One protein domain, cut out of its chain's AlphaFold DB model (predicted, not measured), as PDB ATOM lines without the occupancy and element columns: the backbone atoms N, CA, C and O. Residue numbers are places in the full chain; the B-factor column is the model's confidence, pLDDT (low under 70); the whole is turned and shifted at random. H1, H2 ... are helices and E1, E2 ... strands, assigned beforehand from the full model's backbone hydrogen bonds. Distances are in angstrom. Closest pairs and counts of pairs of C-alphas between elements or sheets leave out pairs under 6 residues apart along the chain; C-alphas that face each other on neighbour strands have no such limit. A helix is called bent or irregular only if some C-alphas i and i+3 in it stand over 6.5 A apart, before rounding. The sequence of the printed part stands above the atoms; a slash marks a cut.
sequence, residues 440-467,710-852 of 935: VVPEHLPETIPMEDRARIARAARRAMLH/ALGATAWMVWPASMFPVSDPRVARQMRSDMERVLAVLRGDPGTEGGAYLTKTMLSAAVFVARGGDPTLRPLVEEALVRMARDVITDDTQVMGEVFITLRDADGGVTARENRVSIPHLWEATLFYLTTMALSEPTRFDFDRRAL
ATOM      1  N   VAL A 440      86.757 -13.116 136.310       94.75
ATOM      2  CA  VAL A 440      86.061 -11.907 135.862       94.75
ATOM      3  C   VAL A 440      85.425 -11.216 137.067       94.75
ATOM      4  O   VAL A 440      84.728 -11.833 137.873       94.75
ATOM      5  N   VAL A 441      85.655  -9.913 137.183       89.69
ATOM      6  CA  VAL A 441      85.094  -9.037 138.219       89.69
ATOM      7  C   VAL A 441      84.301  -7.900 137.564       89.69
ATOM      8  O   VAL A 441      84.516  -7.639 136.380       89.69
ATOM      9  N   PRO A 442      83.418  -7.194 138.292       88.50
ATOM     10  CA  PRO A 442      82.768  -5.997 137.759       88.50
ATOM     11  C   PRO A 442      83.798  -4.887 137.480       88.50
ATOM     12  O   PRO A 442      84.379  -4.320 138.408       88.50
ATOM     13  N   GLU A 443      84.015  -4.565 136.202       80.44
ATOM     14  CA  GLU A 443      84.910  -3.482 135.756       80.44
ATOM     15  C   GLU A 443      84.155  -2.171 135.455       80.44
ATOM     16  O   GLU A 443      84.717  -1.084 135.592       80.44
ATOM     17  N   HIS A 444      82.864  -2.257 135.116       87.31
ATOM     18  CA  HIS A 444      82.052  -1.173 134.550       87.31
ATOM     19  C   HIS A 444      80.782  -0.901 135.378       87.31
ATOM     20  O   HIS A 444      79.657  -0.939 134.878       87.31
ATOM     21  N   LEU A 445      80.950  -0.624 136.674       92.12
ATOM     22  CA  LEU A 445      79.833  -0.224 137.540       92.12
ATOM     23  C   LEU A 445      79.234   1.137 137.106       92.12
ATOM     24  O   LEU A 445      79.996   2.020 136.703       92.12
ATOM     25  N   PRO A 446      77.905   1.344 137.236       91.62
ATOM     26  CA  PRO A 446      77.220   2.562 136.792       91.62
ATOM     27  C   PRO A 446      77.863   3.869 137.277       91.62
ATOM     28  O   PRO A 446      78.169   4.024 138.461       91.62
ATOM     29  N   GLU A 447      78.018   4.845 136.374       93.19
ATOM     30  CA  GLU A 447      78.685   6.122 136.680       93.19
ATOM     31  C   GLU A 447      77.965   6.965 137.749       93.19
ATOM     32  O   GLU A 447      78.586   7.823 138.378       93.19
ATOM     33  N   THR A 448      76.680   6.684 137.978       94.31
ATOM     34  CA  THR A 448      75.813   7.232 139.032       94.31
ATOM     35  C   THR A 448      76.265   6.876 140.450       94.31
ATOM     36  O   THR A 448      76.010   7.646 141.376       94.31
ATOM     37  N   ILE A 449      76.957   5.748 140.637       95.69
ATOM     38  CA  ILE A 449      77.558   5.357 141.919       95.69
ATOM     39  C   ILE A 449      78.868   6.144 142.112       95.69
ATOM     40  O   ILE A 449      79.686   6.133 141.193       95.69
ATOM     41  N   PRO A 450      79.144   6.780 143.269       94.88
ATOM     42  CA  PRO A 450      80.406   7.487 143.516       94.88
ATOM     43  C   PRO A 450      81.657   6.629 143.260       94.88
ATOM     44  O   PRO A 450      81.669   5.431 143.527       94.88
ATOM     45  N   MET A 451      82.745   7.237 142.770       93.94
ATOM     46  CA  MET A 451      83.968   6.504 142.382       93.94
ATOM     47  C   MET A 451      84.563   5.665 143.528       93.94
ATOM     48  O   MET A 451      85.015   4.544 143.300       93.94
ATOM     49  N   GLU A 452      84.546   6.188 144.756       93.69
ATOM     50  CA  GLU A 452      85.030   5.476 145.946       93.69
ATOM     51  C   GLU A 452      84.173   4.248 146.284       93.69
ATOM     52  O   GLU A 452      84.716   3.179 146.582       93.69
ATOM     53  N   ASP A 453      82.851   4.365 146.135       96.00
ATOM     54  CA  ASP A 453      81.911   3.266 146.327       96.00
ATOM     55  C   ASP A 453      82.038   2.223 145.208       96.00
ATOM     56  O   ASP A 453      82.058   1.030 145.497       96.00
ATOM     57  N   ARG A 454      82.239   2.630 143.944       95.81
ATOM     58  CA  ARG A 454      82.538   1.691 142.841       95.81
ATOM     59  C   ARG A 454      83.796   0.872 143.130       95.81
ATOM     60  O   ARG A 454      83.779  -0.349 142.988       95.81
ATOM     61  N   ALA A 455      84.870   1.519 143.587       93.06
ATOM     62  CA  ALA A 455      86.105   0.831 143.958       93.06
ATOM     63  C   ALA A 455      85.889  -0.139 145.136       93.06
ATOM     64  O   ALA A 455      86.377  -1.268 145.111       93.06
ATOM     65  N   ARG A 456      85.127   0.275 146.153       94.88
ATOM     66  CA  ARG A 456      84.737  -0.549 147.308       94.88
ATOM     67  C   ARG A 456      83.917  -1.779 146.900       94.88
ATOM     68  O   ARG A 456      84.259  -2.888 147.306       94.88
ATOM     69  N   ILE A 457      82.900  -1.599 146.059       96.69
ATOM     70  CA  ILE A 457      82.061  -2.674 145.513       96.69
ATOM     71  C   ILE A 457      82.916  -3.668 144.715       96.69
ATOM     72  O   ILE A 457      82.816  -4.870 144.945       96.69
ATOM     73  N   ALA A 458      83.802  -3.192 143.832       94.62
ATOM     74  CA  ALA A 458      84.671  -4.060 143.035       94.62
ATOM     75  C   ALA A 458      85.660  -4.875 143.896       94.62
ATOM     76  O   ALA A 458      85.887  -6.056 143.617       94.62
ATOM     77  N   ARG A 459      86.210  -4.290 144.975       93.94
ATOM     78  CA  ARG A 459      87.031  -5.027 145.957       93.94
ATOM     79  C   ARG A 459      86.225  -6.105 146.680       93.94
ATOM     80  O   ARG A 459      86.679  -7.243 146.748       93.94
ATOM     81  N   ALA A 460      85.032  -5.771 147.174       96.00
ATOM     82  CA  ALA A 460      84.156  -6.721 147.860       96.00
ATOM     83  C   ALA A 460      83.710  -7.873 146.938       96.00
ATOM     84  O   ALA A 460      83.785  -9.036 147.327       96.00
ATOM     85  N   ALA A 461      83.346  -7.575 145.686       96.75
ATOM     86  CA  ALA A 461      82.963  -8.572 144.687       96.75
ATOM     87  C   ALA A 461      84.127  -9.513 144.329       96.75
ATOM     88  O   ALA A 461      83.938 -10.724 144.224       96.75
ATOM     89  N   ARG A 462      85.354  -8.983 144.208       95.94
ATOM     90  CA  ARG A 462      86.559  -9.814 144.058       95.94
ATOM     91  C   ARG A 462      86.770 -10.701 145.284       95.94
ATOM     92  O   ARG A 462      86.995 -11.898 145.124       95.94
ATOM     93  N   ARG A 463      86.704 -10.130 146.493       96.00
ATOM     94  CA  ARG A 463      86.936 -10.862 147.746       96.00
ATOM     95  C   ARG A 463      85.948 -12.014 147.918       96.00
ATOM     96  O   ARG A 463      86.390 -13.112 148.243       96.00
ATOM     97  N   ALA A 464      84.670 -11.785 147.621       96.38
ATOM     98  CA  ALA A 464      83.624 -12.800 147.643       96.38
ATOM     99  C   ALA A 464      84.010 -14.054 146.841       96.38
ATOM    100  O   ALA A 464      84.041 -15.153 147.391       96.38
ATOM    101  N   MET A 465      84.409 -13.894 145.575       97.38
ATOM    102  CA  MET A 465      84.821 -15.032 144.741       97.38
ATOM    103  C   MET A 465      86.127 -15.689 145.204       97.38
ATOM    104  O   MET A 465      86.303 -16.893 145.018       97.38
ATOM    105  N   LEU A 466      87.037 -14.947 145.846       97.06
ATOM    106  CA  LEU A 466      88.205 -15.556 146.491       97.06
ATOM    107  C   LEU A 466      87.795 -16.424 147.691       97.06
ATOM    108  O   LEU A 466      88.346 -17.510 147.854       97.06
ATOM    109  N   HIS A 467      86.819 -15.995 148.501       96.81
ATOM    110  CA  HIS A 467      86.289 -16.810 149.603       96.81
ATOM    111  C   HIS A 467      85.607 -18.083 149.090       96.81
ATOM    112  O   HIS A 467      85.913 -19.159 149.601       96.81
ATOM    113  N   ALA A 710      60.947 -12.845 154.248       56.12
ATOM    114  CA  ALA A 710      59.716 -12.158 153.821       56.12
ATOM    115  C   ALA A 710      59.823 -11.363 152.489       56.12
ATOM    116  O   ALA A 710      58.881 -10.654 152.121       56.12
ATOM    117  N   LEU A 711      60.975 -11.460 151.810       65.69
ATOM    118  CA  LEU A 711      61.338 -10.880 150.513       65.69
ATOM    119  C   LEU A 711      61.929 -11.913 149.528       65.69
ATOM    120  O   LEU A 711      62.049 -11.634 148.340       65.69
ATOM    121  N   GLY A 712      62.345 -13.094 150.005       60.69
ATOM    122  CA  GLY A 712      63.189 -14.019 149.245       60.69
ATOM    123  C   GLY A 712      62.457 -14.734 148.111       60.69
ATOM    124  O   GLY A 712      62.912 -14.715 146.971       60.69
ATOM    125  N   ALA A 713      61.297 -15.328 148.396       73.75
ATOM    126  CA  ALA A 713      60.591 -16.161 147.419       73.75
ATOM    127  C   ALA A 713      60.026 -15.370 146.220       73.75
ATOM    128  O   ALA A 713      59.867 -15.917 145.130       73.75
ATOM    129  N   THR A 714      59.731 -14.075 146.388       84.25
ATOM    130  CA  THR A 714      59.249 -13.215 145.294       84.25
ATOM    131  C   THR A 714      60.367 -12.803 144.338       84.25
ATOM    132  O   THR A 714      60.108 -12.626 143.145       84.25
ATOM    133  N   ALA A 715      61.610 -12.722 144.821       81.44
ATOM    134  CA  ALA A 715      62.792 -12.491 143.995       81.44
ATOM    135  C   ALA A 715      62.958 -13.592 142.930       81.44
ATOM    136  O   ALA A 715      63.172 -13.311 141.749       81.44
ATOM    137  N   TRP A 716      62.729 -14.849 143.314       89.12
ATOM    138  CA  TRP A 716      62.945 -16.011 142.450       89.12
ATOM    139  C   TRP A 716      62.003 -16.123 141.249       89.12
ATOM    140  O   TRP A 716      62.365 -16.767 140.267       89.12
ATOM    141  N   MET A 717      60.868 -15.411 141.238       90.75
ATOM    142  CA  MET A 717      60.033 -15.247 140.033       90.75
ATOM    143  C   MET A 717      60.785 -14.571 138.870       90.75
ATOM    144  O   MET A 717      60.427 -14.759 137.702       90.75
ATOM    145  N   VAL A 718      61.793 -13.757 139.202       92.31
ATOM    146  CA  VAL A 718      62.560 -12.910 138.284       92.31
ATOM    147  C   VAL A 718      63.917 -13.514 137.953       92.31
ATOM    148  O   VAL A 718      64.312 -13.455 136.791       92.31
ATOM    149  N   TRP A 719      64.629 -14.072 138.931       93.31
ATOM    150  CA  TRP A 719      65.854 -14.845 138.716       93.31
ATOM    151  C   TRP A 719      66.080 -15.786 139.917       93.31
ATOM    152  O   TRP A 719      65.956 -15.320 141.048       93.31
ATOM    153  N   PRO A 720      66.381 -17.088 139.731       92.50
ATOM    154  CA  PRO A 720      66.795 -17.753 138.486       92.50
ATOM    155  C   PRO A 720      65.677 -18.038 137.466       92.50
ATOM    156  O   PRO A 720      65.972 -18.288 136.294       92.50
ATOM    157  N   ALA A 721      64.398 -17.963 137.852       92.69
ATOM    158  CA  ALA A 721      63.293 -18.146 136.909       92.69
ATOM    159  C   ALA A 721      63.180 -16.986 135.900       92.69
ATOM    160  O   ALA A 721      63.952 -16.027 135.891       92.69
ATOM    161  N   SER A 722      62.179 -17.035 135.025       91.06
ATOM    162  CA  SER A 722      61.622 -15.840 134.371       91.06
ATOM    163  C   SER A 722      60.147 -16.060 134.108       91.06
ATOM    164  O   SER A 722      59.696 -16.175 132.973       91.06
ATOM    165  N   MET A 723      59.405 -16.161 135.208       91.00
ATOM    166  CA  MET A 723      58.012 -16.598 135.207       91.00
ATOM    167  C   MET A 723      57.082 -15.637 134.441       91.00
ATOM    168  O   MET A 723      56.031 -16.052 133.952       91.00
ATOM    169  N   PHE A 724      57.493 -14.373 134.281       91.00
ATOM    170  CA  PHE A 724      56.811 -13.361 133.476       91.00
ATOM    171  C   PHE A 724      57.805 -12.550 132.628       91.00
ATOM    172  O   PHE A 724      58.972 -12.414 133.010       91.00
ATOM    173  N   PRO A 725      57.353 -11.936 131.516       90.94
ATOM    174  CA  PRO A 725      58.110 -10.896 130.826       90.94
ATOM    175  C   PRO A 725      58.442  -9.730 131.766       90.94
ATOM    176  O   PRO A 725      57.627  -9.356 132.608       90.94
ATOM    177  N   VAL A 726      59.595  -9.082 131.576       90.75
ATOM    178  CA  VAL A 726      59.998  -7.921 132.403       90.75
ATOM    179  C   VAL A 726      59.093  -6.692 132.238       90.75
ATOM    180  O   VAL A 726      59.111  -5.791 133.071       90.75
ATOM    181  N   SER A 727      58.269  -6.671 131.189       92.44
ATOM    182  CA  SER A 727      57.218  -5.678 130.965       92.44
ATOM    183  C   SER A 727      55.921  -5.953 131.742       92.44
ATOM    184  O   SER A 727      55.004  -5.134 131.678       92.44
ATOM    185  N   ASP A 728      55.805  -7.073 132.470       92.12
ATOM    186  CA  ASP A 728      54.626  -7.355 133.291       92.12
ATOM    187  C   ASP A 728      54.573  -6.389 134.493       92.12
ATOM    188  O   ASP A 728      55.468  -6.395 135.349       92.12
ATOM    189  N   PRO A 729      53.518  -5.559 134.615       91.69
ATOM    190  CA  PRO A 729      53.450  -4.526 135.643       91.69
ATOM    191  C   PRO A 729      53.331  -5.095 137.065       91.69
ATOM    192  O   PRO A 729      53.553  -4.364 138.031       91.69
ATOM    193  N   ARG A 730      52.995  -6.385 137.225       91.19
ATOM    194  CA  ARG A 730      53.004  -7.070 138.526       91.19
ATOM    195  C   ARG A 730      54.430  -7.252 139.037       91.19
ATOM    196  O   ARG A 730      54.673  -7.021 140.216       91.19
ATOM    197  N   VAL A 731      55.370  -7.592 138.153       91.19
ATOM    198  CA  VAL A 731      56.787  -7.764 138.508       91.19
ATOM    199  C   VAL A 731      57.414  -6.425 138.885       91.19
ATOM    200  O   VAL A 731      58.060  -6.332 139.923       91.19
ATOM    201  N   ALA A 732      57.161  -5.366 138.107       91.31
ATOM    202  CA  ALA A 732      57.671  -4.028 138.414       91.31
ATOM    203  C   ALA A 732      57.193  -3.515 139.788       91.31
ATOM    204  O   ALA A 732      57.992  -2.996 140.570       91.31
ATOM    205  N   ARG A 733      55.905  -3.708 140.123       92.25
ATOM    206  CA  ARG A 733      55.363  -3.372 141.454       92.25
ATOM    207  C   ARG A 733      55.955  -4.235 142.566       92.25
ATOM    208  O   ARG A 733      56.293  -3.696 143.617       92.25
ATOM    209  N   GLN A 734      56.106  -5.540 142.333       92.50
ATOM    210  CA  GLN A 734      56.705  -6.460 143.300       92.50
ATOM    211  C   GLN A 734      58.141  -6.049 143.638       92.50
ATOM    212  O   GLN A 734      58.445  -5.781 144.796       92.50
ATOM    213  N   MET A 735      58.997  -5.914 142.619       92.06
ATOM    214  CA  MET A 735      60.405  -5.546 142.792       92.06
ATOM    215  C   MET A 735      60.572  -4.178 143.458       92.06
ATOM    216  O   MET A 735      61.503  -3.999 144.236       92.06
ATOM    217  N   ARG A 736      59.653  -3.230 143.230       93.06
ATOM    218  CA  ARG A 736      59.637  -1.958 143.967       93.06
ATOM    219  C   ARG A 736      59.366  -2.160 145.453       93.06
ATOM    220  O   ARG A 736      60.147  -1.684 146.269       93.06
ATOM    221  N   SER A 737      58.298  -2.882 145.794       92.12
ATOM    222  CA  SER A 737      57.927  -3.130 147.191       92.12
ATOM    223  C   SER A 737      59.013  -3.903 147.946       92.12
ATOM    224  O   SER A 737      59.311  -3.583 149.098       92.12
ATOM    225  N   ASP A 738      59.649  -4.872 147.286       91.94
ATOM    226  CA  ASP A 738      60.724  -5.666 147.879       91.94
ATOM    227  C   ASP A 738      62.006  -4.826 148.054       91.94
ATOM    228  O   ASP A 738      62.596  -4.830 149.135       91.94
ATOM    229  N   MET A 739      62.392  -4.012 147.059       94.62
ATOM    230  CA  MET A 739      63.555  -3.116 147.169       94.62
ATOM    231  C   MET A 739      63.369  -1.985 148.187       94.62
ATOM    232  O   MET A 739      64.328  -1.621 148.866       94.62
ATOM    233  N   GLU A 740      62.160  -1.442 148.346       94.06
ATOM    234  CA  GLU A 740      61.852  -0.457 149.395       94.06
ATOM    235  C   GLU A 740      62.063  -1.049 150.798       94.06
ATOM    236  O   GLU A 740      62.620  -0.388 151.675       94.06
ATOM    237  N   ARG A 741      61.704  -2.322 150.996       92.00
ATOM    238  CA  ARG A 741      61.928  -3.055 152.252       92.00
ATOM    239  C   ARG A 741      63.402  -3.414 152.475       92.00
ATOM    240  O   ARG A 741      63.890  -3.236 153.588       92.00
ATOM    241  N   VAL A 742      64.129  -3.850 151.436       94.06
ATOM    242  CA  VAL A 742      65.597  -4.033 151.492       94.06
ATOM    243  C   VAL A 742      66.276  -2.730 151.917       94.06
ATOM    244  O   VAL A 742      67.106  -2.723 152.829       94.06
ATOM    245  N   LEU A 743      65.895  -1.608 151.299       96.62
ATOM    246  CA  LEU A 743      66.453  -0.300 151.625       96.62
ATOM    247  C   LEU A 743      66.092   0.164 153.031       96.62
ATOM    248  O   LEU A 743      66.962   0.728 153.680       96.62
ATOM    249  N   ALA A 744      64.887  -0.105 153.537       95.25
ATOM    250  CA  ALA A 744      64.541   0.212 154.922       95.25
ATOM    251  C   ALA A 744      65.493  -0.479 155.917       95.25
ATOM    252  O   ALA A 744      66.015   0.155 156.838       95.25
ATOM    253  N   VAL A 745      65.815  -1.759 155.686       93.62
ATOM    254  CA  VAL A 745      66.792  -2.500 156.502       93.62
ATOM    255  C   VAL A 745      68.204  -1.920 156.355       93.62
ATOM    256  O   VAL A 745      68.865  -1.655 157.362       93.62
ATOM    257  N   LEU A 746      68.667  -1.655 155.127       94.94
ATOM    258  CA  LEU A 746      70.013  -1.122 154.850       94.94
ATOM    259  C   LEU A 746      70.206   0.346 155.271       94.94
ATOM    260  O   LEU A 746      71.320   0.747 155.610       94.94
ATOM    261  N   ARG A 747      69.140   1.146 155.322       95.12
ATOM    262  CA  ARG A 747      69.120   2.486 155.936       95.12
ATOM    263  C   ARG A 747      69.062   2.411 157.461       95.12
ATOM    264  O   ARG A 747      69.612   3.278 158.131       95.12
ATOM    265  N   GLY A 748      68.486   1.334 157.996       92.75
ATOM    266  CA  GLY A 748      68.302   1.138 159.432       92.75
ATOM    267  C   GLY A 748      67.089   1.902 159.952       92.75
ATOM    268  O   GLY A 748      67.116   2.418 161.073       92.75
ATOM    269  N   ASP A 749      66.032   1.962 159.146       93.38
ATOM    270  CA  ASP A 749      64.782   2.652 159.455       93.38
ATOM    271  C   ASP A 749      64.131   2.078 160.738       93.38
ATOM    272  O   ASP A 749      64.417   0.935 161.130       93.38
ATOM    273  N   PRO A 750      63.269   2.842 161.438       88.12
ATOM    274  CA  PRO A 750      62.623   2.389 162.668       88.12
ATOM    275  C   PRO A 750      61.891   1.049 162.501       88.12
ATOM    276  O   PRO A 750      61.161   0.841 161.538       88.12
ATOM    277  N   GLY A 751      62.081   0.139 163.462       84.12
ATOM    278  CA  GLY A 751      61.528  -1.220 163.414       84.12
ATOM    279  C   GLY A 751      62.395  -2.252 162.680       84.12
ATOM    280  O   GLY A 751      62.012  -3.415 162.625       84.12
ATOM    281  N   THR A 752      63.565  -1.868 162.152       88.12
ATOM    282  CA  THR A 752      64.533  -2.816 161.571       88.12
ATOM    283  C   THR A 752      65.636  -3.183 162.572       88.12
ATOM    284  O   THR A 752      66.277  -2.310 163.167       88.12
ATOM    285  N   GLU A 753      65.862  -4.485 162.761       87.00
ATOM    286  CA  GLU A 753      66.865  -5.026 163.698       87.00
ATOM    287  C   GLU A 753      68.132  -5.522 162.988       87.00
ATOM    288  O   GLU A 753      69.209  -5.557 163.576       87.00
ATOM    289  N   GLY A 754      68.045  -5.848 161.700       90.31
ATOM    290  CA  GLY A 754      69.112  -6.476 160.925       90.31
ATOM    291  C   GLY A 754      68.581  -7.037 159.610       90.31
ATOM    292  O   GLY A 754      67.394  -6.889 159.314       90.31
ATOM    293  N   GLY A 755      69.450  -7.676 158.832       89.12
ATOM    294  CA  GLY A 755      69.100  -8.321 157.569       89.12
ATOM    295  C   GLY A 755      69.734  -9.701 157.427       89.12
ATOM    296  O   GLY A 755      70.803  -9.950 157.976       89.12
ATOM    297  N   ALA A 756      69.065 -10.567 156.672       87.88
ATOM    298  CA  ALA A 756      69.530 -11.884 156.248       87.88
ATOM    299  C   ALA A 756      69.145 -12.056 154.775       87.88
ATOM    300  O   ALA A 756      68.016 -11.714 154.403       87.88
ATOM    301  N   TYR A 757      70.062 -12.543 153.939       86.69
ATOM    302  CA  TYR A 757      69.809 -12.840 152.523       86.69
ATOM    303  C   TYR A 757      69.158 -11.713 151.695       86.69
ATOM    304  O   TYR A 757      68.385 -11.968 150.764       86.69
ATOM    305  N   LEU A 758      69.456 -10.444 152.009       90.62
ATOM    306  CA  LEU A 758      68.902  -9.295 151.276       90.62
ATOM    307  C   LEU A 758      69.361  -9.294 149.809       90.62
ATOM    308  O   LEU A 758      68.618  -8.883 148.911       90.62
ATOM    309  N   THR A 759      70.564  -9.810 149.556       91.38
ATOM    310  CA  THR A 759      71.152  -9.901 148.217       91.38
ATOM    311  C   THR A 759      70.381 -10.830 147.271       91.38
ATOM    312  O   THR A 759      70.385 -10.556 146.074       91.38
ATOM    313  N   LYS A 760      69.607 -11.823 147.761       90.69
ATOM    314  CA  LYS A 760      68.662 -12.614 146.929       90.69
ATOM    315  C   LYS A 760      67.710 -11.688 146.146       90.69
ATOM    316  O   LYS A 760      67.503 -11.848 144.940       90.69
ATOM    317  N   THR A 761      67.168 -10.679 146.835       92.00
ATOM    318  CA  THR A 761      66.262  -9.669 146.257       92.00
ATOM    319  C   THR A 761      67.018  -8.671 145.381       92.00
ATOM    320  O   THR A 761      66.578  -8.374 144.271       92.00
ATOM    321  N   MET A 762      68.176  -8.185 145.846       95.25
ATOM    322  CA  MET A 762      68.990  -7.211 145.103       95.25
ATOM    323  C   MET A 762      69.461  -7.766 143.753       95.25
ATOM    324  O   MET A 762      69.380  -7.058 142.752       95.25
ATOM    325  N   LEU A 763      69.880  -9.034 143.708       95.69
ATOM    326  CA  LEU A 763      70.276  -9.742 142.492       95.69
ATOM    327  C   LEU A 763      69.128  -9.797 141.483       95.69
ATOM    328  O   LEU A 763      69.277  -9.383 140.336       95.69
ATOM    329  N   SER A 764      67.952 -10.233 141.929       94.31
ATOM    330  CA  SER A 764      66.767 -10.310 141.071       94.31
ATOM    331  C   SER A 764      66.341  -8.936 140.547       94.31
ATOM    332  O   SER A 764      66.030  -8.799 139.364       94.31
ATOM    333  N   ALA A 765      66.405  -7.891 141.377       95.44
ATOM    334  CA  ALA A 765      66.135  -6.519 140.954       95.44
ATOM    335  C   ALA A 765      67.198  -5.976 139.973       95.44
ATOM    336  O   ALA A 765      66.846  -5.300 139.004       95.44
ATOM    337  N   ALA A 766      68.479  -6.310 140.166       96.44
ATOM    338  CA  ALA A 766      69.555  -5.977 139.233       96.44
ATOM    339  C   ALA A 766      69.335  -6.646 137.866       96.44
ATOM    340  O   ALA A 766      69.355  -5.965 136.841       96.44
ATOM    341  N   VAL A 767      69.030  -7.949 137.849       96.00
ATOM    342  CA  VAL A 767      68.709  -8.716 136.633       96.00
ATOM    343  C   VAL A 767      67.436  -8.189 135.951       96.00
ATOM    344  O   VAL A 767      67.398  -8.077 134.726       96.00
ATOM    345  N   PHE A 768      66.405  -7.801 136.710       95.88
ATOM    346  CA  PHE A 768      65.192  -7.177 136.166       95.88
ATOM    347  C   PHE A 768      65.502  -5.888 135.395       95.88
ATOM    348  O   PHE A 768      65.093  -5.733 134.244       95.88
ATOM    349  N   VAL A 769      66.259  -4.983 136.020       95.69
ATOM    350  CA  VAL A 769      66.691  -3.713 135.421       95.69
ATOM    351  C   VAL A 769      67.607  -3.958 134.216       95.69
ATOM    352  O   VAL A 769      67.440  -3.318 133.180       95.69
ATOM    353  N   ALA A 770      68.541  -4.906 134.317       94.06
ATOM    354  CA  ALA A 770      69.464  -5.284 133.249       94.06
ATOM    355  C   ALA A 770      68.757  -5.811 131.991       94.06
ATOM    356  O   ALA A 770      69.145  -5.480 130.873       94.06
ATOM    357  N   ARG A 771      67.684  -6.588 132.170       93.25
ATOM    358  CA  ARG A 771      66.842  -7.113 131.083       93.25
ATOM    359  C   ARG A 771      65.869  -6.077 130.489       93.25
ATOM    360  O   ARG A 771      65.091  -6.433 129.607       93.25
ATOM    361  N   GLY A 772      65.889  -4.822 130.945       94.50
ATOM    362  CA  GLY A 772      65.012  -3.757 130.440       94.50
ATOM    363  C   GLY A 772      63.649  -3.654 131.135       94.50
ATOM    364  O   GLY A 772      62.695  -3.172 130.527       94.50
ATOM    365  N   GLY A 773      63.543  -4.105 132.389       95.44
ATOM    366  CA  GLY A 773      62.420  -3.778 133.272       95.44
ATOM    367  C   GLY A 773      62.368  -2.287 133.655       95.44
ATOM    368  O   GLY A 773      63.138  -1.476 133.145       95.44
ATOM    369  N   ASP A 774      61.460  -1.921 134.569       94.88
ATOM    370  CA  ASP A 774      61.257  -0.533 135.035       94.88
ATOM    371  C   ASP A 774      62.592   0.145 135.433       94.88
ATOM    372  O   ASP A 774      63.176  -0.199 136.469       94.88
ATOM    373  N   PRO A 775      63.082   1.133 134.654       93.69
ATOM    374  CA  PRO A 775      64.393   1.734 134.877       93.69
ATOM    375  C   PRO A 775      64.443   2.564 136.163       93.69
ATOM    376  O   PRO A 775      65.528   2.838 136.670       93.69
ATOM    377  N   THR A 776      63.296   2.943 136.732       95.19
ATOM    378  CA  THR A 776      63.237   3.721 137.978       95.19
ATOM    379  C   THR A 776      63.496   2.876 139.232       95.19
ATOM    380  O   THR A 776      63.589   3.427 140.328       95.19
ATOM    381  N   LEU A 777      63.671   1.554 139.089       95.31
ATOM    382  CA  LEU A 777      64.234   0.688 140.133       95.31
ATOM    383  C   LEU A 777      65.759   0.791 140.233       95.31
ATOM    384  O   LEU A 777      66.306   0.543 141.305       95.31
ATOM    385  N   ARG A 778      66.450   1.176 139.148       95.88
ATOM    386  CA  ARG A 778      67.919   1.228 139.091       95.88
ATOM    387  C   ARG A 778      68.545   1.992 140.272       95.88
ATOM    388  O   ARG A 778      69.407   1.403 140.920       95.88
ATOM    389  N   PRO A 779      68.091   3.210 140.643       97.38
ATOM    390  CA  PRO A 779      68.675   3.937 141.774       97.38
ATOM    391  C   PRO A 779      68.499   3.222 143.121       97.38
ATOM    392  O   PRO A 779      69.335   3.385 144.005       97.38
ATOM    393  N   LEU A 780      67.442   2.415 143.287       97.75
ATOM    394  CA  LEU A 780      67.208   1.655 144.519       97.75
ATOM    395  C   LEU A 780      68.197   0.491 144.653       97.75
ATOM    396  O   LEU A 780      68.708   0.238 145.742       97.75
ATOM    397  N   VAL A 781      68.482  -0.201 143.544       96.94
ATOM    398  CA  VAL A 781      69.481  -1.282 143.498       96.94
ATOM    399  C   VAL A 781      70.887  -0.714 143.699       96.94
ATOM    400  O   VAL A 781      71.667  -1.273 144.466       96.94
ATOM    401  N   GLU A 782      71.194   0.424 143.072       97.62
ATOM    402  CA  GLU A 782      72.475   1.119 143.228       97.62
ATOM    403  C   GLU A 782      72.685   1.614 144.674       97.62
ATOM    404  O   GLU A 782      73.740   1.344 145.249       97.62
ATOM    405  N   GLU A 783      71.684   2.228 145.326       98.00
ATOM    406  CA  GLU A 783      71.777   2.599 146.752       98.00
ATOM    407  C   GLU A 783      71.950   1.365 147.653       98.00
ATOM    408  O   GLU A 783      72.797   1.372 148.549       98.00
ATOM    409  N   ALA A 784      71.178   0.296 147.426       97.69
ATOM    410  CA  ALA A 784      71.281  -0.927 148.220       97.69
ATOM    411  C   ALA A 784      72.675  -1.558 148.100       97.69
ATOM    412  O   ALA A 784      73.251  -1.985 149.101       97.69
ATOM    413  N   LEU A 785      73.252  -1.563 146.896       97.06
ATOM    414  CA  LEU A 785      74.586  -2.098 146.647       97.06
ATOM    415  C   LEU A 785      75.684  -1.275 147.337       97.06
ATOM    416  O   LEU A 785      76.568  -1.857 147.968       97.06
ATOM    417  N   VAL A 786      75.596   0.060 147.286       97.81
ATOM    418  CA  VAL A 786      76.498   0.958 148.032       97.81
ATOM    419  C   VAL A 786      76.412   0.688 149.532       97.81
ATOM    420  O   VAL A 786      77.438   0.495 150.182       97.81
ATOM    421  N   ARG A 787      75.198   0.618 150.094       97.25
ATOM    422  CA  ARG A 787      75.001   0.371 151.531       97.25
ATOM    423  C   ARG A 787      75.492  -1.003 151.963       97.25
ATOM    424  O   ARG A 787      76.148  -1.098 152.991       97.25
ATOM    425  N   MET A 788      75.249  -2.050 151.180       97.00
ATOM    426  CA  MET A 788      75.780  -3.380 151.485       97.00
ATOM    427  C   MET A 788      77.320  -3.355 151.516       97.00
ATOM    428  O   MET A 788      77.928  -3.816 152.478       97.00
ATOM    429  N   ALA A 789      77.961  -2.731 150.522       96.50
ATOM    430  CA  ALA A 789      79.421  -2.677 150.417       96.50
ATOM    431  C   ALA A 789      80.116  -1.744 151.430       96.50
ATOM    432  O   ALA A 789      81.301  -1.931 151.721       96.50
ATOM    433  N   ARG A 790      79.420  -0.710 151.920       95.50
ATOM    434  CA  ARG A 790      79.963   0.329 152.817       95.50
ATOM    435  C   ARG A 790      79.557   0.153 154.275       95.50
ATOM    436  O   ARG A 790      80.383   0.384 155.151       95.50
ATOM    437  N   ASP A 791      78.305  -0.222 154.519       94.75
ATOM    438  CA  ASP A 791      77.702  -0.227 155.853       94.75
ATOM    439  C   ASP A 791      77.629  -1.644 156.456       94.75
ATOM    440  O   ASP A 791      77.536  -1.754 157.675       94.75
ATOM    441  N   VAL A 792      77.657  -2.716 155.641       95.88
ATOM    442  CA  VAL A 792      77.509  -4.121 156.097       95.88
ATOM    443  C   VAL A 792      78.793  -4.940 155.934       95.88
ATOM    444  O   VAL A 792      79.255  -5.545 156.900       95.88
ATOM    445  N   ILE A 793      79.374  -4.991 154.733       96.00
ATOM    446  CA  ILE A 793      80.601  -5.755 154.449       96.00
ATOM    447  C   ILE A 793      81.791  -5.130 155.202       96.00
ATOM    448  O   ILE A 793      81.945  -3.908 155.203       96.00
ATOM    449  N   THR A 794      82.642  -5.944 155.844       93.06
ATOM    450  CA  THR A 794      83.752  -5.412 156.660       93.06
ATOM    451  C   THR A 794      84.766  -4.632 155.815       93.06
ATOM    452  O   THR A 794      85.222  -5.092 154.771       93.06
ATOM    453  N   ASP A 795      85.154  -3.434 156.258       89.75
ATOM    454  CA  ASP A 795      86.013  -2.549 155.455       89.75
ATOM    455  C   ASP A 795      87.423  -3.125 155.216       89.75
ATOM    456  O   ASP A 795      87.969  -3.027 154.117       89.75
ATOM    457  N   ASP A 796      87.984  -3.788 156.230       90.44
ATOM    458  CA  ASP A 796      89.353  -4.313 156.270       90.44
ATOM    459  C   ASP A 796      89.531  -5.645 155.518       90.44
ATOM    460  O   ASP A 796      90.499  -5.823 154.773       90.44
ATOM    461  N   THR A 797      88.593  -6.577 155.686       93.75
ATOM    462  CA  THR A 797      88.687  -7.957 155.175       93.75
ATOM    463  C   THR A 797      87.622  -8.324 154.147       93.75
ATOM    464  O   THR A 797      87.728  -9.376 153.516       93.75
ATOM    465  N   GLN A 798      86.621  -7.466 153.950       95.00
ATOM    466  CA  GLN A 798      85.475  -7.664 153.062       95.00
ATOM    467  C   GLN A 798      84.799  -9.036 153.244       95.00
ATOM    468  O   GLN A 798      84.382  -9.670 152.275       95.00
ATOM    469  N   VAL A 799      84.703  -9.492 154.499       92.12
ATOM    470  CA  VAL A 799      83.864 -10.631 154.894       92.12
ATOM    471  C   VAL A 799      82.441 -10.151 155.179       92.12
ATOM    472  O   VAL A 799      82.210  -8.990 155.527       92.12
ATOM    473  N   MET A 800      81.486 -11.070 155.065       92.88
ATOM    474  CA  MET A 800      80.108 -10.890 155.517       92.88
ATOM    475  C   MET A 800      79.609 -12.170 156.186       92.88
ATOM    476  O   MET A 800      80.126 -13.255 155.906       92.88
ATOM    477  N   GLY A 801      78.658 -12.034 157.105       94.06
ATOM    478  CA  GLY A 801      77.951 -13.166 157.702       94.06
ATOM    479  C   GLY A 801      76.737 -13.572 156.875       94.06
ATOM    480  O   GLY A 801      76.404 -12.921 155.886       94.06
ATOM    481  N   GLU A 802      76.057 -14.628 157.310       91.75
ATOM    482  CA  GLU A 802      74.730 -14.983 156.793       91.75
ATOM    483  C   GLU A 802      73.722 -13.861 157.097       91.75
ATOM    484  O   GLU A 802      72.846 -13.525 156.296       91.75
ATOM    485  N   VAL A 803      73.895 -13.245 158.271       91.62
ATOM    486  CA  VAL A 803      73.074 -12.142 158.762       91.62
ATOM    487  C   VAL A 803      73.949 -10.986 159.240       91.62
ATOM    488  O   VAL A 803      75.120 -11.147 159.595       91.62
ATOM    489  N   PHE A 804      73.356  -9.801 159.338       93.31
ATOM    490  CA  PHE A 804      73.943  -8.682 160.066       93.31
ATOM    491  C   PHE A 804      72.922  -8.051 161.010       93.31
ATOM    492  O   PHE A 804      71.743  -7.921 160.680       93.31
ATOM    493  N   ILE A 805      73.386  -7.628 162.183       92.38
ATOM    494  CA  ILE A 805      72.580  -6.955 163.207       92.38
ATOM    495  C   ILE A 805      72.871  -5.456 163.192       92.38
ATOM    496  O   ILE A 805      73.997  -5.018 162.959       92.38
ATOM    497  N   THR A 806      71.839  -4.656 163.434       92.19
ATOM    498  CA  THR A 806      71.901  -3.193 163.477       92.19
ATOM    499  C   THR A 806      72.181  -2.747 164.900       92.19
ATOM    500  O   THR A 806      71.294  -2.798 165.753       92.19
ATOM    501  N   LEU A 807      73.403  -2.295 165.165       90.69
ATOM    502  CA  LEU A 807      73.744  -1.710 166.454       90.69
ATOM    503  C   LEU A 807      73.250  -0.260 166.487       90.69
ATOM    504  O   LEU A 807      73.371   0.475 165.500       90.69
ATOM    505  N   ARG A 808      72.652   0.132 167.614       90.50
ATOM    506  CA  ARG A 808      72.051   1.454 167.813       90.50
ATOM    507  C   ARG A 808      72.517   2.092 169.116       90.50
ATOM    508  O   ARG A 808      72.864   1.386 170.063       90.50
ATOM    509  N   ASP A 809      72.530   3.418 169.150       88.94
ATOM    510  CA  ASP A 809      72.713   4.202 170.372       88.94
ATOM    511  C   ASP A 809      71.410   4.297 171.198       88.94
ATOM    512  O   ASP A 809      70.384   3.696 170.868       88.94
ATOM    513  N   ALA A 810      71.463   5.038 172.310       87.69
ATOM    514  CA  ALA A 810      70.326   5.236 173.209       87.69
ATOM    515  C   ALA A 810      69.180   6.069 172.594       87.69
ATOM    516  O   ALA A 810      68.045   5.948 173.052       87.69
ATOM    517  N   ASP A 811      69.465   6.867 171.562       86.62
ATOM    518  CA  ASP A 811      68.492   7.695 170.840       86.62
ATOM    519  C   ASP A 811      67.905   6.956 169.613       86.62
ATOM    520  O   ASP A 811      67.013   7.462 168.929       86.62
ATOM    521  N   GLY A 812      68.368   5.726 169.345       84.12
ATOM    522  CA  GLY A 812      67.929   4.857 168.250       84.12
ATOM    523  C   GLY A 812      68.704   5.036 166.937       84.12
ATOM    524  O   GLY A 812      68.401   4.346 165.953       84.12
ATOM    525  N   GLY A 813      69.708   5.918 166.917       88.62
ATOM    526  CA  GLY A 813      70.602   6.142 165.783       88.62
ATOM    527  C   GLY A 813      71.456   4.909 165.493       88.62
ATOM    528  O   GLY A 813      71.870   4.204 166.409       88.62
ATOM    529  N   VAL A 814      71.699   4.607 164.214       91.44
ATOM    530  CA  VAL A 814      72.538   3.465 163.810       91.44
ATOM    531  C   VAL A 814      74.007   3.803 164.054       91.44
ATOM    532  O   VAL A 814      74.519   4.760 163.480       91.44
ATOM    533  N   THR A 815      74.689   2.995 164.864       90.81
ATOM    534  CA  THR A 815      76.112   3.183 165.197       90.81
ATOM    535  C   THR A 815      77.030   2.265 164.398       90.81
ATOM    536  O   THR A 815      78.137   2.669 164.048       90.81
ATOM    537  N   ALA A 816      76.581   1.045 164.088       91.31
ATOM    538  CA  ALA A 816      77.310   0.070 163.277       91.31
ATOM    539  C   ALA A 816      76.375  -1.029 162.743       91.31
ATOM    540  O   ALA A 816      75.248  -1.199 163.221       91.31
ATOM    541  N   ARG A 817      76.869  -1.831 161.794       93.19
ATOM    542  CA  ARG A 817      76.327  -3.166 161.506       93.19
ATOM    543  C   ARG A 817      77.339  -4.215 161.951       93.19
ATOM    544  O   ARG A 817      78.537  -4.048 161.747       93.19
ATOM    545  N   GLU A 818      76.854  -5.290 162.557       92.50
ATOM    546  CA  GLU A 818      77.679  -6.402 163.022       92.50
ATOM    547  C   GLU A 818      77.297  -7.672 162.260       92.50
ATOM    548  O   GLU A 818      76.176  -8.163 162.401       92.50
ATOM    549  N   ASN A 819      78.220  -8.197 161.450       93.50
ATOM    550  CA  ASN A 819      78.059  -9.491 160.788       93.50
ATOM    551  C   ASN A 819      78.011 -10.620 161.825       93.50
ATOM    552  O   ASN A 819      78.806 -10.638 162.767       93.50
ATOM    553  N   ARG A 820      77.095 -11.568 161.630       91.88
ATOM    554  CA  ARG A 820      76.882 -12.737 162.490       91.88
ATOM    555  C   ARG A 820      76.509 -13.956 161.653       91.88
ATOM    556  O   ARG A 820      76.044 -13.812 160.528       91.88
ATOM    557  N   VAL A 821      76.655 -15.129 162.270       88.94
ATOM    558  CA  VAL A 821      76.399 -16.463 161.712       88.94
ATOM    559  C   VAL A 821      77.334 -16.782 160.537       88.94
ATOM    560  O   VAL A 821      77.425 -16.036 159.567       88.94
ATOM    561  N   SER A 822      78.060 -17.899 160.657       89.19
ATOM    562  CA  SER A 822      78.788 -18.545 159.554       89.19
ATOM    563  C   SER A 822      79.643 -17.586 158.708       89.19
ATOM    564  O   SER A 822      79.428 -17.423 157.513       89.19
ATOM    565  N   ILE A 823      80.599 -16.900 159.349       93.38
ATOM    566  CA  ILE A 823      81.469 -15.886 158.719       93.38
ATOM    567  C   ILE A 823      82.778 -16.541 158.226       93.38
ATOM    568  O   ILE A 823      83.427 -17.190 159.047       93.38
ATOM    569  N   PRO A 824      83.226 -16.323 156.969       95.12
ATOM    570  CA  PRO A 824      82.503 -15.666 155.876       95.12
ATOM    571  C   PRO A 824      81.392 -16.562 155.308       95.12
ATOM    572  O   PRO A 824      81.620 -17.754 155.092       95.12
ATOM    573  N   HIS A 825      80.216 -15.999 155.020       95.94
ATOM    574  CA  HIS A 825      79.110 -16.754 154.430       95.94
ATOM    575  C   HIS A 825      79.222 -16.732 152.907       95.94
ATOM    576  O   HIS A 825      79.043 -15.687 152.274       95.94
ATOM    577  N   LEU A 826      79.571 -17.871 152.309       97.19
ATOM    578  CA  LEU A 826      79.974 -17.916 150.904       97.19
ATOM    579  C   LEU A 826      78.781 -17.696 149.974       97.19
ATOM    580  O   LEU A 826      78.943 -17.038 148.945       97.19
ATOM    581  N   TRP A 827      77.581 -18.163 150.337       95.12
ATOM    582  CA  TRP A 827      76.382 -17.944 149.520       95.12
ATOM    583  C   TRP A 827      75.962 -16.468 149.491       95.12
ATOM    584  O   TRP A 827      75.704 -15.933 148.415       95.12
ATOM    585  N   GLU A 828      76.013 -15.757 150.626       93.69
ATOM    586  CA  GLU A 828      75.704 -14.313 150.663       93.69
ATOM    587  C   GLU A 828      76.744 -13.505 149.871       93.69
ATOM    588  O   GLU A 828      76.399 -12.623 149.078       93.69
ATOM    589  N   ALA A 829      78.023 -13.873 149.994       94.88
ATOM    590  CA  ALA A 829      79.101 -13.292 149.203       94.88
ATOM    591  C   ALA A 829      78.904 -13.526 147.691       94.88
ATOM    592  O   ALA A 829      79.116 -12.621 146.880       94.88
ATOM    593  N   THR A 830      78.433 -14.714 147.310       97.31
ATOM    594  CA  THR A 830      78.121 -15.086 145.922       97.31
ATOM    595  C   THR A 830      76.958 -14.270 145.366       97.31
ATOM    596  O   THR A 830      77.060 -13.716 144.272       97.31
ATOM    597  N   LEU A 831      75.877 -14.116 146.130       96.19
ATOM    598  CA  LEU A 831      74.728 -13.296 145.747       96.19
ATOM    599  C   LEU A 831      75.101 -11.807 145.621       96.19
ATOM    600  O   LEU A 831      74.635 -11.135 144.696       96.19
ATOM    601  N   PHE A 832      75.995 -11.295 146.477       97.19
ATOM    602  CA  PHE A 832      76.581  -9.960 146.310       97.19
ATOM    603  C   PHE A 832      77.382  -9.852 145.001       97.19
ATOM    604  O   PHE A 832      77.127  -8.945 144.207       97.19
ATOM    605  N   TYR A 833      78.300 -10.790 144.730       98.00
ATOM    606  CA  TYR A 833      79.070 -10.825 143.480       98.00
ATOM    607  C   TYR A 833      78.150 -10.838 142.251       98.00
ATOM    608  O   TYR A 833      78.258  -9.957 141.394       98.00
ATOM    609  N   LEU A 834      77.180 -11.753 142.201       97.75
ATOM    610  CA  LEU A 834      76.206 -11.839 141.115       97.75
ATOM    611  C   LEU A 834      75.408 -10.532 140.961       97.75
ATOM    612  O   LEU A 834      75.218 -10.067 139.839       97.75
ATOM    613  N   THR A 835      75.015  -9.875 142.061       97.31
ATOM    614  CA  THR A 835      74.327  -8.568 142.009       97.31
ATOM    615  C   THR A 835      75.190  -7.512 141.310       97.31
ATOM    616  O   THR A 835      74.695  -6.754 140.474       97.31
ATOM    617  N   THR A 836      76.496  -7.472 141.604       97.38
ATOM    618  CA  THR A 836      77.425  -6.541 140.936       97.38
ATOM    619  C   THR A 836      77.613  -6.863 139.456       97.38
ATOM    620  O   THR A 836      77.614  -5.952 138.625       97.38
ATOM    621  N   MET A 837      77.705  -8.149 139.109       97.56
ATOM    622  CA  MET A 837      77.835  -8.606 137.725       97.56
ATOM    623  C   MET A 837      76.570  -8.320 136.912       97.56
ATOM    624  O   MET A 837      76.678  -7.934 135.753       97.56
ATOM    625  N   ALA A 838      75.379  -8.418 137.508       96.06
ATOM    626  CA  ALA A 838      74.121  -8.095 136.836       96.06
ATOM    627  C   ALA A 838      74.018  -6.604 136.460       96.06
ATOM    628  O   ALA A 838      73.380  -6.271 135.463       96.06
ATOM    629  N   LEU A 839      74.662  -5.701 137.211       93.88
ATOM    630  CA  LEU A 839      74.734  -4.276 136.862       93.88
ATOM    631  C   LEU A 839      75.895  -3.929 135.918       93.88
ATOM    632  O   LEU A 839      75.714  -3.060 135.066       93.88
ATOM    633  N   SER A 840      77.063  -4.564 136.082       94.62
ATOM    634  CA  SER A 840      78.288  -4.249 135.324       94.62
ATOM    635  C   SER A 840      78.393  -4.991 133.992       94.62
ATOM    636  O   SER A 840      78.801  -4.412 132.995       94.62
ATOM    637  N   GLU A 841      78.068  -6.283 133.973       94.56
ATOM    638  CA  GLU A 841      78.297  -7.205 132.854       94.56
ATOM    639  C   GLU A 841      77.022  -8.035 132.561       94.56
ATOM    640  O   GLU A 841      77.062  -9.271 132.522       94.56
ATOM    641  N   PRO A 842      75.855  -7.387 132.348       92.88
ATOM    642  CA  PRO A 842      74.551  -8.058 132.254       92.88
ATOM    643  C   PRO A 842      74.462  -9.090 131.123       92.88
ATOM    644  O   PRO A 842      73.648 -10.009 131.170       92.88
ATOM    645  N   THR A 843      75.320  -8.976 130.108       91.75
ATOM    646  CA  THR A 843      75.405  -9.900 128.971       91.75
ATOM    647  C   THR A 843      75.936 -11.288 129.339       91.75
ATOM    648  O   THR A 843      75.911 -12.171 128.477       91.75
ATOM    649  N   ARG A 844      76.385 -11.508 130.583       92.38
ATOM    650  CA  ARG A 844      76.814 -12.816 131.111       92.38
ATOM    651  C   ARG A 844      75.671 -13.659 131.686       92.38
ATOM    652  O   ARG A 844      75.766 -14.879 131.655       92.38
ATOM    653  N   PHE A 845      74.578 -13.033 132.120       92.75
ATOM    654  CA  PHE A 845      73.392 -13.729 132.634       92.75
ATOM    655  C   PHE A 845      72.575 -14.379 131.509       92.75
ATOM    656  O   PHE A 845      72.627 -13.944 130.355       92.75
ATOM    657  N   ASP A 846      71.800 -15.418 131.838       87.19
ATOM    658  CA  ASP A 846      70.909 -16.128 130.901       87.19
ATOM    659  C   ASP A 846      71.608 -16.553 129.591       87.19
ATOM    660  O   ASP A 846      71.064 -16.420 128.485       87.19
ATOM    661  N   PHE A 847      72.874 -16.979 129.672       91.38
ATOM    662  CA  PHE A 847      73.632 -17.381 128.485       91.38
ATOM    663  C   PHE A 847      73.019 -18.618 127.813       91.38
ATOM    664  O   PHE A 847      72.970 -18.707 126.585       91.38
ATOM    665  N   ASP A 848      72.421 -19.502 128.609       92.75
ATOM    666  CA  ASP A 848      71.644 -20.663 128.178       92.75
ATOM    667  C   ASP A 848      70.502 -20.317 127.216       92.75
ATOM    668  O   ASP A 848      70.306 -21.014 126.223       92.75
ATOM    669  N   ARG A 849      69.811 -19.189 127.413       91.06
ATOM    670  CA  ARG A 849      68.707 -18.749 126.539       91.06
ATOM    671  C   ARG A 849      69.165 -18.304 125.152       91.06
ATOM    672  O   ARG A 849      68.334 -18.123 124.266       91.06
ATOM    673  N   ARG A 850      70.473 -18.090 124.979       89.44
ATOM    674  CA  ARG A 850      71.124 -17.734 123.710       89.44
ATOM    675  C   ARG A 850      71.900 -18.908 123.109       89.44
ATOM    676  O   ARG A 850      71.993 -18.993 121.889       89.44
ATOM    677  N   ALA A 851      72.457 -19.786 123.944       93.25
ATOM    678  CA  ALA A 851      73.325 -20.890 123.533       93.25
ATOM    679  C   ALA A 851      72.607 -22.245 123.371       93.25
ATOM    680  O   ALA A 851      73.112 -23.112 122.654       93.25
ATOM    681  N   LEU A 852      71.460 -22.445 124.029       96.50
ATOM    682  CA  LEU A 852      70.660 -23.675 123.982       96.50
ATOM    683  C   LEU A 852      69.342 -23.454 123.212       96.50
ATOM    684  O   LEU A 852      68.898 -22.313 123.059       96.50
TER     685      LEU A 852
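Overview. This is residues 440 to 467 and 710 to 852 of the 935 residues of an uncharacterized protein of Myxococcaceae bacterium (UniProt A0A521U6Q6). Four helices, H3, H4, H5 and H6, make an up-and-down bundle, each running against the one before it in the chain, and a small sheet of three strands sits at one end of it. H1 packs on H5 and H6, and at the far end from the sheet a tail with H7 sticks out at residues 847 to 852. The printed part has 171 residues, in the order H1 H2 H3 E1 H4 H5 E2 E3 H6 H7; the sheet runs E1, E2, E3, antiparallel throughout, and the class is mostly helix. It is compact, with a radius of gyration of the C-alphas of 15.5 A, and spans 53 by 33 by 30 A.

Arrangement. Begin with H1, residues 451 to 467, which touches H6, residues 826 to 840, at a steep tilt of 43 degrees, opposite ways; look at the closest C-alphas, Ala 461 and Tyr 833, 4.7 A apart. With residues 453 to 460 alone, H1 touches H5, residues 775 to 792; the closest C-alphas, Ile 457 and Ala 789, are 5.6 A apart. Next, H2, residues 712 to 715, touches the hub H4, residues 758 to 770, and the closest C-alphas, Ala 715 and Thr 761, are 5.0 A apart. H3, residues 729 to 747, touches H5 at a shallow tilt of 25 degrees, the same way, closest at the C-alphas of Leu 743 and Ala 784, 5.9 A. H4 touches H6 at a shallow tilt of 20 degrees, the same way; the closest C-alphas, Leu 763 and Thr 835, are 4.2 A apart. H4 and H5 form a helical hairpin. Between E1, residues 754 to 756, and E2, residues 803 to 808, find N 755 and O 804 at 3.0 A. E2 and E3, residues 814 to 820, form a hairpin, with N 805 and O 818 at 2.8 A. H3 and H5 only graze the sheet. Every O i to N i+4 pair is within hydrogen-bond range in H1, H3, H4 and H6, and 12 of 14 are in H5; H2 and H7, residues 848 to 851, are too short for such a pair.

Along the chain. Find C-alpha 451 at (83.968, 6.504, 142.382); from there H1 runs 24.5 A. H3 is 26.6 A long, H4 18.5 A, H5 25.6 A, E2 16.4 A, E3 16.8 A and H6 20.8 A. H5 is irregular, only just: C-alphas 776 and 779 are 6.6 A apart. H7 ends at C-alpha 851, (73.325, -20.890, 123.533).

Size, cuts and confidence. The two C-alphas farthest apart, Ala 810 and Leu 852, are 57.1 A apart. Residues 468 to 709 are not printed, and C-alphas 467 and 710 lie 27.3 A apart across the cut. The link from H2 to H3 is long. Confidence is low, under 70, at residues 710 to 712.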